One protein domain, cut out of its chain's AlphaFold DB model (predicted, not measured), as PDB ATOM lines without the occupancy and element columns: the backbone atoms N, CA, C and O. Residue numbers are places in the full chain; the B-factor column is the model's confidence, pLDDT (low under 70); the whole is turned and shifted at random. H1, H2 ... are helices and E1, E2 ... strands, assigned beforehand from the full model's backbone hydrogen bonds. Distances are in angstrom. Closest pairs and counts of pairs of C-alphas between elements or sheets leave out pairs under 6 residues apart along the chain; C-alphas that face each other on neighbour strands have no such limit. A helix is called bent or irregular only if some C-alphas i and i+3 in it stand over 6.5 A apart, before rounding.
ATOM      1  N   THR A   2      40.412 -15.246  56.353       87.56
ATOM      2  CA  THR A   2      40.298 -16.113  55.173       87.56
ATOM      3  C   THR A   2      39.657 -15.326  54.028       87.56
ATOM      4  O   THR A   2      39.264 -14.176  54.219       87.56
ATOM      5  N   LEU A   3      39.540 -15.915  52.833       87.19
ATOM      6  CA  LEU A   3      38.768 -15.294  51.752       87.19
ATOM      7  C   LEU A   3      37.304 -15.068  52.151       87.19
ATOM      8  O   LEU A   3      36.744 -14.048  51.775       87.19
ATOM      9  N   GLU A   4      36.723 -15.942  52.978       89.50
ATOM     10  CA  GLU A   4      35.361 -15.804  53.522       89.50
ATOM     11  C   GLU A   4      35.151 -14.525  54.342       89.50
ATOM     12  O   GLU A   4      34.059 -13.965  54.329       89.50
ATOM     13  N   ASP A   5      36.196 -14.024  55.007       89.31
ATOM     14  CA  ASP A   5      36.146 -12.768  55.768       89.31
ATOM     15  C   ASP A   5      35.971 -11.550  54.842       89.31
ATOM     16  O   ASP A   5      35.304 -10.577  55.183       89.31
ATOM     17  N   TYR A   6      36.530 -11.626  53.628       88.56
ATOM     18  CA  TYR A   6      36.441 -10.574  52.611       88.56
ATOM     19  C   TYR A   6      35.298 -10.783  51.609       88.56
ATOM     20  O   TYR A   6      34.844  -9.828  50.978       88.56
ATOM     21  N   LEU A   7      34.848 -12.028  51.456       90.12
ATOM     22  CA  LEU A   7      33.748 -12.474  50.605       90.12
ATOM     23  C   LEU A   7      32.739 -13.270  51.443       90.12
ATOM     24  O   LEU A   7      32.606 -14.488  51.265       90.12
ATOM     25  N   PRO A   8      32.020 -12.597  52.360       92.19
ATOM     26  CA  PRO A   8      30.958 -13.234  53.119       92.19
ATOM     27  C   PRO A   8      29.836 -13.706  52.189       92.19
ATOM     28  O   PRO A   8      29.689 -13.231  51.060       92.19
ATOM     29  N   GLN A   9      28.982 -14.604  52.682       90.75
ATOM     30  CA  GLN A   9      27.887 -15.188  51.898       90.75
ATOM     31  C   GLN A   9      26.989 -14.132  51.233       90.75
ATOM     32  O   GLN A   9      26.601 -14.300  50.081       90.75
ATOM     33  N   ILE A  10      26.721 -13.012  51.913       91.81
ATOM     34  CA  ILE A  10      25.952 -11.894  51.348       91.81
ATOM     35  C   ILE A  10      26.619 -11.305  50.093       91.81
ATOM     36  O   ILE A  10      25.938 -11.016  49.119       91.81
ATOM     37  N   GLN A  11      27.952 -11.201  50.070       90.31
ATOM     38  CA  GLN A  11      28.697 -10.692  48.919       90.31
ATOM     39  C   GLN A  11      28.716 -11.686  47.758       90.31
ATOM     40  O   GLN A  11      28.625 -11.281  46.600       90.31
ATOM     41  N   LEU A  12      28.796 -12.985  48.058       92.06
ATOM     42  CA  LEU A  12      28.674 -14.039  47.049       92.06
ATOM     43  C   LEU A  12      27.276 -14.044  46.413       92.06
ATOM     44  O   LEU A  12      27.165 -14.176  45.196       92.06
ATOM     45  N   LEU A  13      26.224 -13.835  47.212       92.56
ATOM     46  CA  LEU A  13      24.855 -13.671  46.716       92.56
ATOM     47  C   LEU A  13      24.728 -12.429  45.828       92.56
ATOM     48  O   LEU A  13      24.134 -12.516  44.755       92.56
ATOM     49  N   THR A  14      25.306 -11.293  46.223       93.00
ATOM     50  CA  THR A  14      25.338 -10.086  45.382       93.00
ATOM     51  C   THR A  14      26.020 -10.370  44.043       93.00
ATOM     52  O   THR A  14      25.434 -10.104  42.997       93.00
ATOM     53  N   LEU A  15      27.200 -10.995  44.058       92.25
ATOM     54  CA  LEU A  15      27.930 -11.358  42.841       92.25
ATOM     55  C   LEU A  15      27.124 -12.296  41.930       92.25
ATOM     56  O   LEU A  15      27.178 -12.167  40.711       92.25
ATOM     57  N   GLN A  16      26.364 -13.229  42.509       90.56
ATOM     58  CA  GLN A  16      25.546 -14.174  41.752       90.56
ATOM     59  C   GLN A  16      24.304 -13.526  41.117       90.56
ATOM     60  O   GLN A  16      23.928 -13.937  40.018       90.56
ATOM     61  N   ASN A  17      23.691 -12.545  41.793       91.69
ATOM     62  CA  ASN A  17      22.455 -11.878  41.360       91.69
ATOM     63  C   ASN A  17      22.697 -10.670  40.444       91.69
ATOM     64  O   ASN A  17      21.936 -10.454  39.507       91.69
ATOM     65  N   TYR A  18      23.735  -9.878  40.718       91.69
ATOM     66  CA  TYR A  18      24.033  -8.632  40.002       91.69
ATOM     67  C   TYR A  18      25.205  -8.764  39.027       91.69
ATOM     68  O   TYR A  18      25.593  -7.790  38.390       91.69
ATOM     69  N   ASN A  19      25.784  -9.962  38.920       91.75
ATOM     70  CA  ASN A  19      26.951 -10.290  38.099       91.75
ATOM     71  C   ASN A  19      28.222  -9.507  38.449       91.75
ATOM     72  O   ASN A  19      29.257  -9.720  37.823       91.75
ATOM     73  N   ASN A  20      28.194  -8.641  39.457       93.12
ATOM     74  CA  ASN A  20      29.375  -7.979  39.969       93.12
ATOM     75  C   ASN A  20      29.290  -7.739  41.479       93.12
ATOM     76  O   ASN A  20      28.224  -7.762  42.093       93.12
ATOM     77  N   THR A  21      30.452  -7.553  42.095       93.25
ATOM     78  CA  THR A  21      30.567  -7.034  43.458       93.25
ATOM     79  C   THR A  21      31.926  -6.371  43.675       93.25
ATOM     80  O   THR A  21      32.831  -6.492  42.851       93.25
ATOM     81  N   ILE A  22      32.084  -5.671  44.795       91.75
ATOM     82  CA  ILE A  22      33.324  -5.024  45.213       91.75
ATOM     83  C   ILE A  22      33.859  -5.718  46.462       91.75
ATOM     84  O   ILE A  22      33.112  -5.996  47.399       91.75
ATOM     85  N   ILE A  23      35.171  -5.940  46.499       90.56
ATOM     86  CA  ILE A  23      35.885  -6.441  47.675       90.56
ATOM     87  C   ILE A  23      37.012  -5.492  48.077       90.56
ATOM     88  O   ILE A  23      37.500  -4.678  47.289       90.56
ATOM     89  N   ALA A  24      37.466  -5.630  49.320       88.06
ATOM     90  CA  ALA A  24      38.593  -4.862  49.824       88.06
ATOM     91  C   ALA A  24      39.887  -5.194  49.061       88.06
ATOM     92  O   ALA A  24      40.218  -6.362  48.844       88.06
ATOM     93  N   TYR A  25      40.694  -4.173  48.759       88.56
ATOM     94  CA  TYR A  25      42.007  -4.357  48.133       88.56
ATOM     95  C   TYR A  25      42.950  -5.258  48.940       88.56
ATOM     96  O   TYR A  25      43.747  -5.998  48.367       88.56
ATOM     97  N   ALA A  26      42.811  -5.271  50.267       88.94
ATOM     98  CA  ALA A  26      43.560  -6.171  51.139       88.94
ATOM     99  C   ALA A  26      43.364  -7.656  50.778       88.94
ATOM    100  O   ALA A  26      44.317  -8.429  50.871       88.94
ATOM    101  N   ALA A  27      42.170  -8.048  50.316       89.44
ATOM    102  CA  ALA A  27      41.899  -9.407  49.854       89.44
ATOM    103  C   ALA A  27      42.726  -9.738  48.605       89.44
ATOM    104  O   ALA A  27      43.381 -10.776  48.542       89.44
ATOM    105  N   TYR A  28      42.762  -8.813  47.643       91.06
ATOM    106  CA  TYR A  28      43.572  -8.950  46.435       91.06
ATOM    107  C   TYR A  28      45.068  -9.040  46.744       91.06
ATOM    108  O   TYR A  28      45.742  -9.903  46.195       91.06
ATOM    109  N   VAL A  29      45.584  -8.202  47.648       90.00
ATOM    110  CA  VAL A  29      47.005  -8.230  48.041       90.00
ATOM    111  C   VAL A  29      47.375  -9.536  48.748       90.00
ATOM    112  O   VAL A  29      48.468 -10.049  48.534       90.00
ATOM    113  N   ARG A  30      46.481 -10.081  49.583       91.75
ATOM    114  CA  ARG A  30      46.754 -11.305  50.350       91.75
ATOM    115  C   ARG A  30      46.630 -12.588  49.541       91.75
ATOM    116  O   ARG A  30      47.489 -13.452  49.661       91.75
ATOM    117  N   PHE A  31      45.552 -12.735  48.779       92.56
ATOM    118  CA  PHE A  31      45.222 -13.997  48.108       92.56
ATOM    119  C   PHE A  31      45.560 -13.975  46.617       92.56
ATOM    120  O   PHE A  31      45.803 -15.016  46.008       92.56
ATOM    121  N   GLY A  32      45.610 -12.786  46.017       91.56
ATOM    122  CA  GLY A  32      45.846 -12.622  44.593       91.56
ATOM    123  C   GLY A  32      44.630 -12.960  43.732       91.56
ATOM    124  O   GLY A  32      43.666 -13.605  44.147       91.56
ATOM    125  N   LYS A  33      44.700 -12.527  42.468       93.12
ATOM    126  CA  LYS A  33      43.635 -12.700  41.468       93.12
ATOM    127  C   LYS A  33      43.183 -14.153  41.316       93.12
ATOM    128  O   LYS A  33      41.985 -14.406  41.260       93.12
ATOM    129  N   LYS A  34      44.136 -15.086  41.209       93.12
ATOM    130  CA  LYS A  34      43.840 -16.489  40.897       93.12
ATOM    131  C   LYS A  34      43.044 -17.153  42.017       93.12
ATOM    132  O   LYS A  34      42.015 -17.735  41.725       93.12
ATOM    133  N   ALA A  35      43.471 -17.004  43.272       93.69
ATOM    134  CA  ALA A  35      42.782 -17.615  44.406       93.69
ATOM    135  C   ALA A  35      41.375 -17.040  44.611       93.69
ATOM    136  O   ALA A  35      40.456 -17.780  44.928       93.69
ATOM    137  N   ILE A  36      41.187 -15.733  44.389       93.81
ATOM    138  CA  ILE A  36      39.861 -15.104  44.468       93.81
ATOM    139  C   ILE A  36      38.936 -15.647  43.374       93.81
ATOM    140  O   ILE A  36      37.794 -15.996  43.659       93.81
ATOM    141  N   ALA A  37      39.423 -15.735  42.134       93.19
ATOM    142  CA  ALA A  37      38.641 -16.267  41.023       93.19
ATOM    143  C   ALA A  37      38.285 -17.748  41.228       93.19
ATOM    144  O   ALA A  37      37.140 -18.128  40.996       93.19
ATOM    145  N   ASP A  38      39.237 -18.555  41.701       94.31
ATOM    146  CA  ASP A  38      39.038 -19.977  41.999       94.31
ATOM    147  C   ASP A  38      38.004 -20.161  43.117       94.31
ATOM    148  O   ASP A  38      37.007 -20.847  42.930       94.31
ATOM    149  N   TYR A  39      38.141 -19.407  44.211       93.38
ATOM    150  CA  TYR A  39      37.185 -19.414  45.317       93.38
ATOM    151  C   TYR A  39      35.767 -19.022  44.875       93.38
ATOM    152  O   TYR A  39      34.788 -19.669  45.249       93.38
ATOM    153  N   CYS A  40      35.625 -17.973  44.058       92.25
ATOM    154  CA  CYS A  40      34.323 -17.613  43.501       92.25
ATOM    155  C   CYS A  40      33.782 -18.730  42.598       92.25
ATOM    156  O   CYS A  40      32.617 -19.097  42.732       92.25
ATOM    157  N   ARG A  41      34.615 -19.323  41.739       92.62
ATOM    158  CA  ARG A  41      34.224 -20.455  40.889       92.62
ATOM    159  C   ARG A  41      33.734 -21.645  41.713       92.62
ATOM    160  O   ARG A  41      32.697 -22.205  41.376       92.62
ATOM    161  N   GLU A  42      34.418 -21.992  42.799       92.94
ATOM    162  CA  GLU A  42      34.015 -23.074  43.704       92.94
ATOM    163  C   GLU A  42      32.692 -22.777  44.425       92.94
ATOM    164  O   GLU A  42      31.860 -23.669  44.587       92.94
ATOM    165  N   LYS A  43      32.475 -21.531  44.866       91.69
ATOM    166  CA  LYS A  43      31.309 -21.167  45.692       91.69
ATOM    167  C   LYS A  43      30.044 -20.857  44.896       91.69
ATOM    168  O   LYS A  43      28.959 -21.216  45.346       91.69
ATOM    169  N   ILE A  44      30.159 -20.156  43.768       90.75
ATOM    170  CA  ILE A  44      29.003 -19.728  42.959       90.75
ATOM    171  C   ILE A  44      28.889 -20.466  41.622       90.75
ATOM    172  O   ILE A  44      27.916 -20.245  40.902       90.75
ATOM    173  N   GLY A  45      29.856 -21.326  41.282       90.81
ATOM    174  CA  GLY A  45      29.837 -22.133  40.059       90.81
ATOM    175  C   GLY A  45      30.058 -21.345  38.766       90.81
ATOM    176  O   GLY A  45      29.843 -21.889  37.687       90.81
ATOM    177  N   LYS A  46      30.454 -20.069  38.848       90.12
ATOM    178  CA  LYS A  46      30.636 -19.179  37.692       90.12
ATOM    179  C   LYS A  46      32.069 -18.674  37.604       90.12
ATOM    180  O   LYS A  46      32.719 -18.455  38.626       90.12
ATOM    181  N   GLU A  47      32.552 -18.458  36.384       92.62
ATOM    182  CA  GLU A  47      33.845 -17.812  36.178       92.62
ATOM    183  C   GLU A  47      33.767 -16.321  36.508       92.62
ATOM    184  O   GLU A  47      32.803 -15.635  36.165       92.62
ATOM    185  N   VAL A  48      34.798 -15.825  37.195       92.94
ATOM    186  CA  VAL A  48      34.858 -14.451  37.692       92.94
ATOM    187  C   VAL A  48      36.164 -13.790  37.274       92.94
ATOM    188  O   VAL A  48      37.264 -14.292  37.522       92.94
ATOM    189  N   ARG A  49      36.044 -12.605  36.685       94.12
ATOM    190  CA  ARG A  49      37.143 -11.696  36.393       94.12
ATOM    191  C   ARG A  49      37.362 -10.757  37.573       94.12
ATOM    192  O   ARG A  49      36.461 -10.057  38.015       94.12
ATOM    193  N   VAL A  50      38.606 -10.700  38.040       94.06
ATOM    194  CA  VAL A  50      39.050  -9.738  39.059       94.06
ATOM    195  C   VAL A  50      39.667  -8.522  38.371       94.06
ATOM    196  O   VAL A  50      40.639  -8.661  37.616       94.06
ATOM    197  N   ILE A  51      39.118  -7.343  38.645       92.19
ATOM    198  CA  ILE A  51      39.531  -6.046  38.103       92.19
ATOM    199  C   ILE A  51      39.971  -5.172  39.278       92.19
ATOM    200  O   ILE A  51      39.240  -5.018  40.248       92.19
ATOM    201  N   VAL A  52      41.164  -4.587  39.201       90.25
ATOM    202  CA  VAL A  52      41.649  -3.626  40.200       90.25
ATOM    203  C   VAL A  52      41.590  -2.240  39.576       90.25
ATOM    204  O   VAL A  52      42.218  -2.014  38.542       90.25
ATOM    205  N   LYS A  53      40.840  -1.327  40.189       85.25
ATOM    206  CA  LYS A  53      40.812   0.094  39.835       85.25
ATOM    207  C   LYS A  53      41.575   0.901  40.885       85.25
ATOM    208  O   LYS A  53      41.358   0.711  42.080       85.25
ATOM    209  N   ASP A  54      42.473   1.770  40.432       78.50
ATOM    210  CA  ASP A  54      43.001   2.872  41.245       78.50
ATOM    211  C   ASP A  54      41.926   3.966  41.173       78.50
ATOM    212  O   ASP A  54      41.503   4.334  40.074       78.50
ATOM    213  N   ASP A  55      41.415   4.414  42.318       64.69
ATOM    214  CA  ASP A  55      40.635   5.647  42.377       64.69
ATOM    215  C   ASP A  55      41.652   6.774  42.172       64.69
ATOM    216  O   ASP A  55      42.399   7.138  43.085       64.69
ATOM    217  N   ASP A  56      41.782   7.224  40.923       57.56
ATOM    218  CA  ASP A  56      42.584   8.399  40.609       57.56
ATOM    219  C   ASP A  56      41.988   9.564  41.412       57.56
ATOM    220  O   ASP A  56      40.783   9.816  41.299       57.56
ATOM    221  N   PRO A  57      42.771  10.265  42.254       55.00
ATOM    222  CA  PRO A  57      42.284  11.507  42.816       55.00
ATOM    223  C   PRO A  57      42.013  12.411  41.621       55.00
ATOM    224  O   PRO A  57      42.922  12.706  40.846       55.00
TER     225      PRO A  57
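This is residues 2 to 57 of the 84 residues of an uncharacterized protein of Erysipelotrichaceae bacterium AF15-26LB (UniProt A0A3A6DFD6). A long, sharply kinked helix, H3, packs by its later part beside the long strand E2, while the short helix H1 packs near its beginning and H2 packs on its last residues, 40 to 44. The strand E1 passes near E2 without pairing with it. The printed part has 56 residues, with three named helices and two named strands in the order H1, H2, E1, H3, E2, and its class is mixed, helices and strands. It is compact, with a radius of gyration of the C-alphas of 11.0 A, yet elongated, spanning 34 by 22 by 18 A.

Find C-alpha 3 at (38.768, -15.294, 51.752), where H1, residues 3 to 6, begins. Next come H2, residues 9 to 18, 14.1 A long, and E1, residues 20 to 24, 13.8 A. H3, residues 25 to 44, measures 20.8 A; it is irregular, with C-alphas 30 and 33 9.5 A apart, and has a kink of 100 degrees near residue 32. E2, residues 48 to 54, runs 19.5 A to C-alpha 54 at (43.001, 2.872, 41.245).

H1 touches H3, the closest C-alphas being those of Tyr 6 and Ala 27, 6.2 A apart. H2 touches H3 at residues 40 to 44 alone, closest at the C-alphas of Gln 16 and Ile 44, 6.7 A; their lines are only just about perpendicular, at 71 degrees. The closest C-alphas of H3 and E2 are those of Ala 37 and Val 48, 5.4 A apart. E1 and E2 are near each other, and each pairs with no named strand. H2 is apart from E2. Every O i to N i+4 pair is within hydrogen-bond range in H2, and 13 of 16 in H3; H1 is too short for one.

The two C-alphas farthest apart are those of Gly 45 and Pro 57, 36.0 A. The printed part has no cut, and its four links between elements are tight. Look at residues 55 to 57 for pLDDT under 70; the mean of the printed part is 89.4.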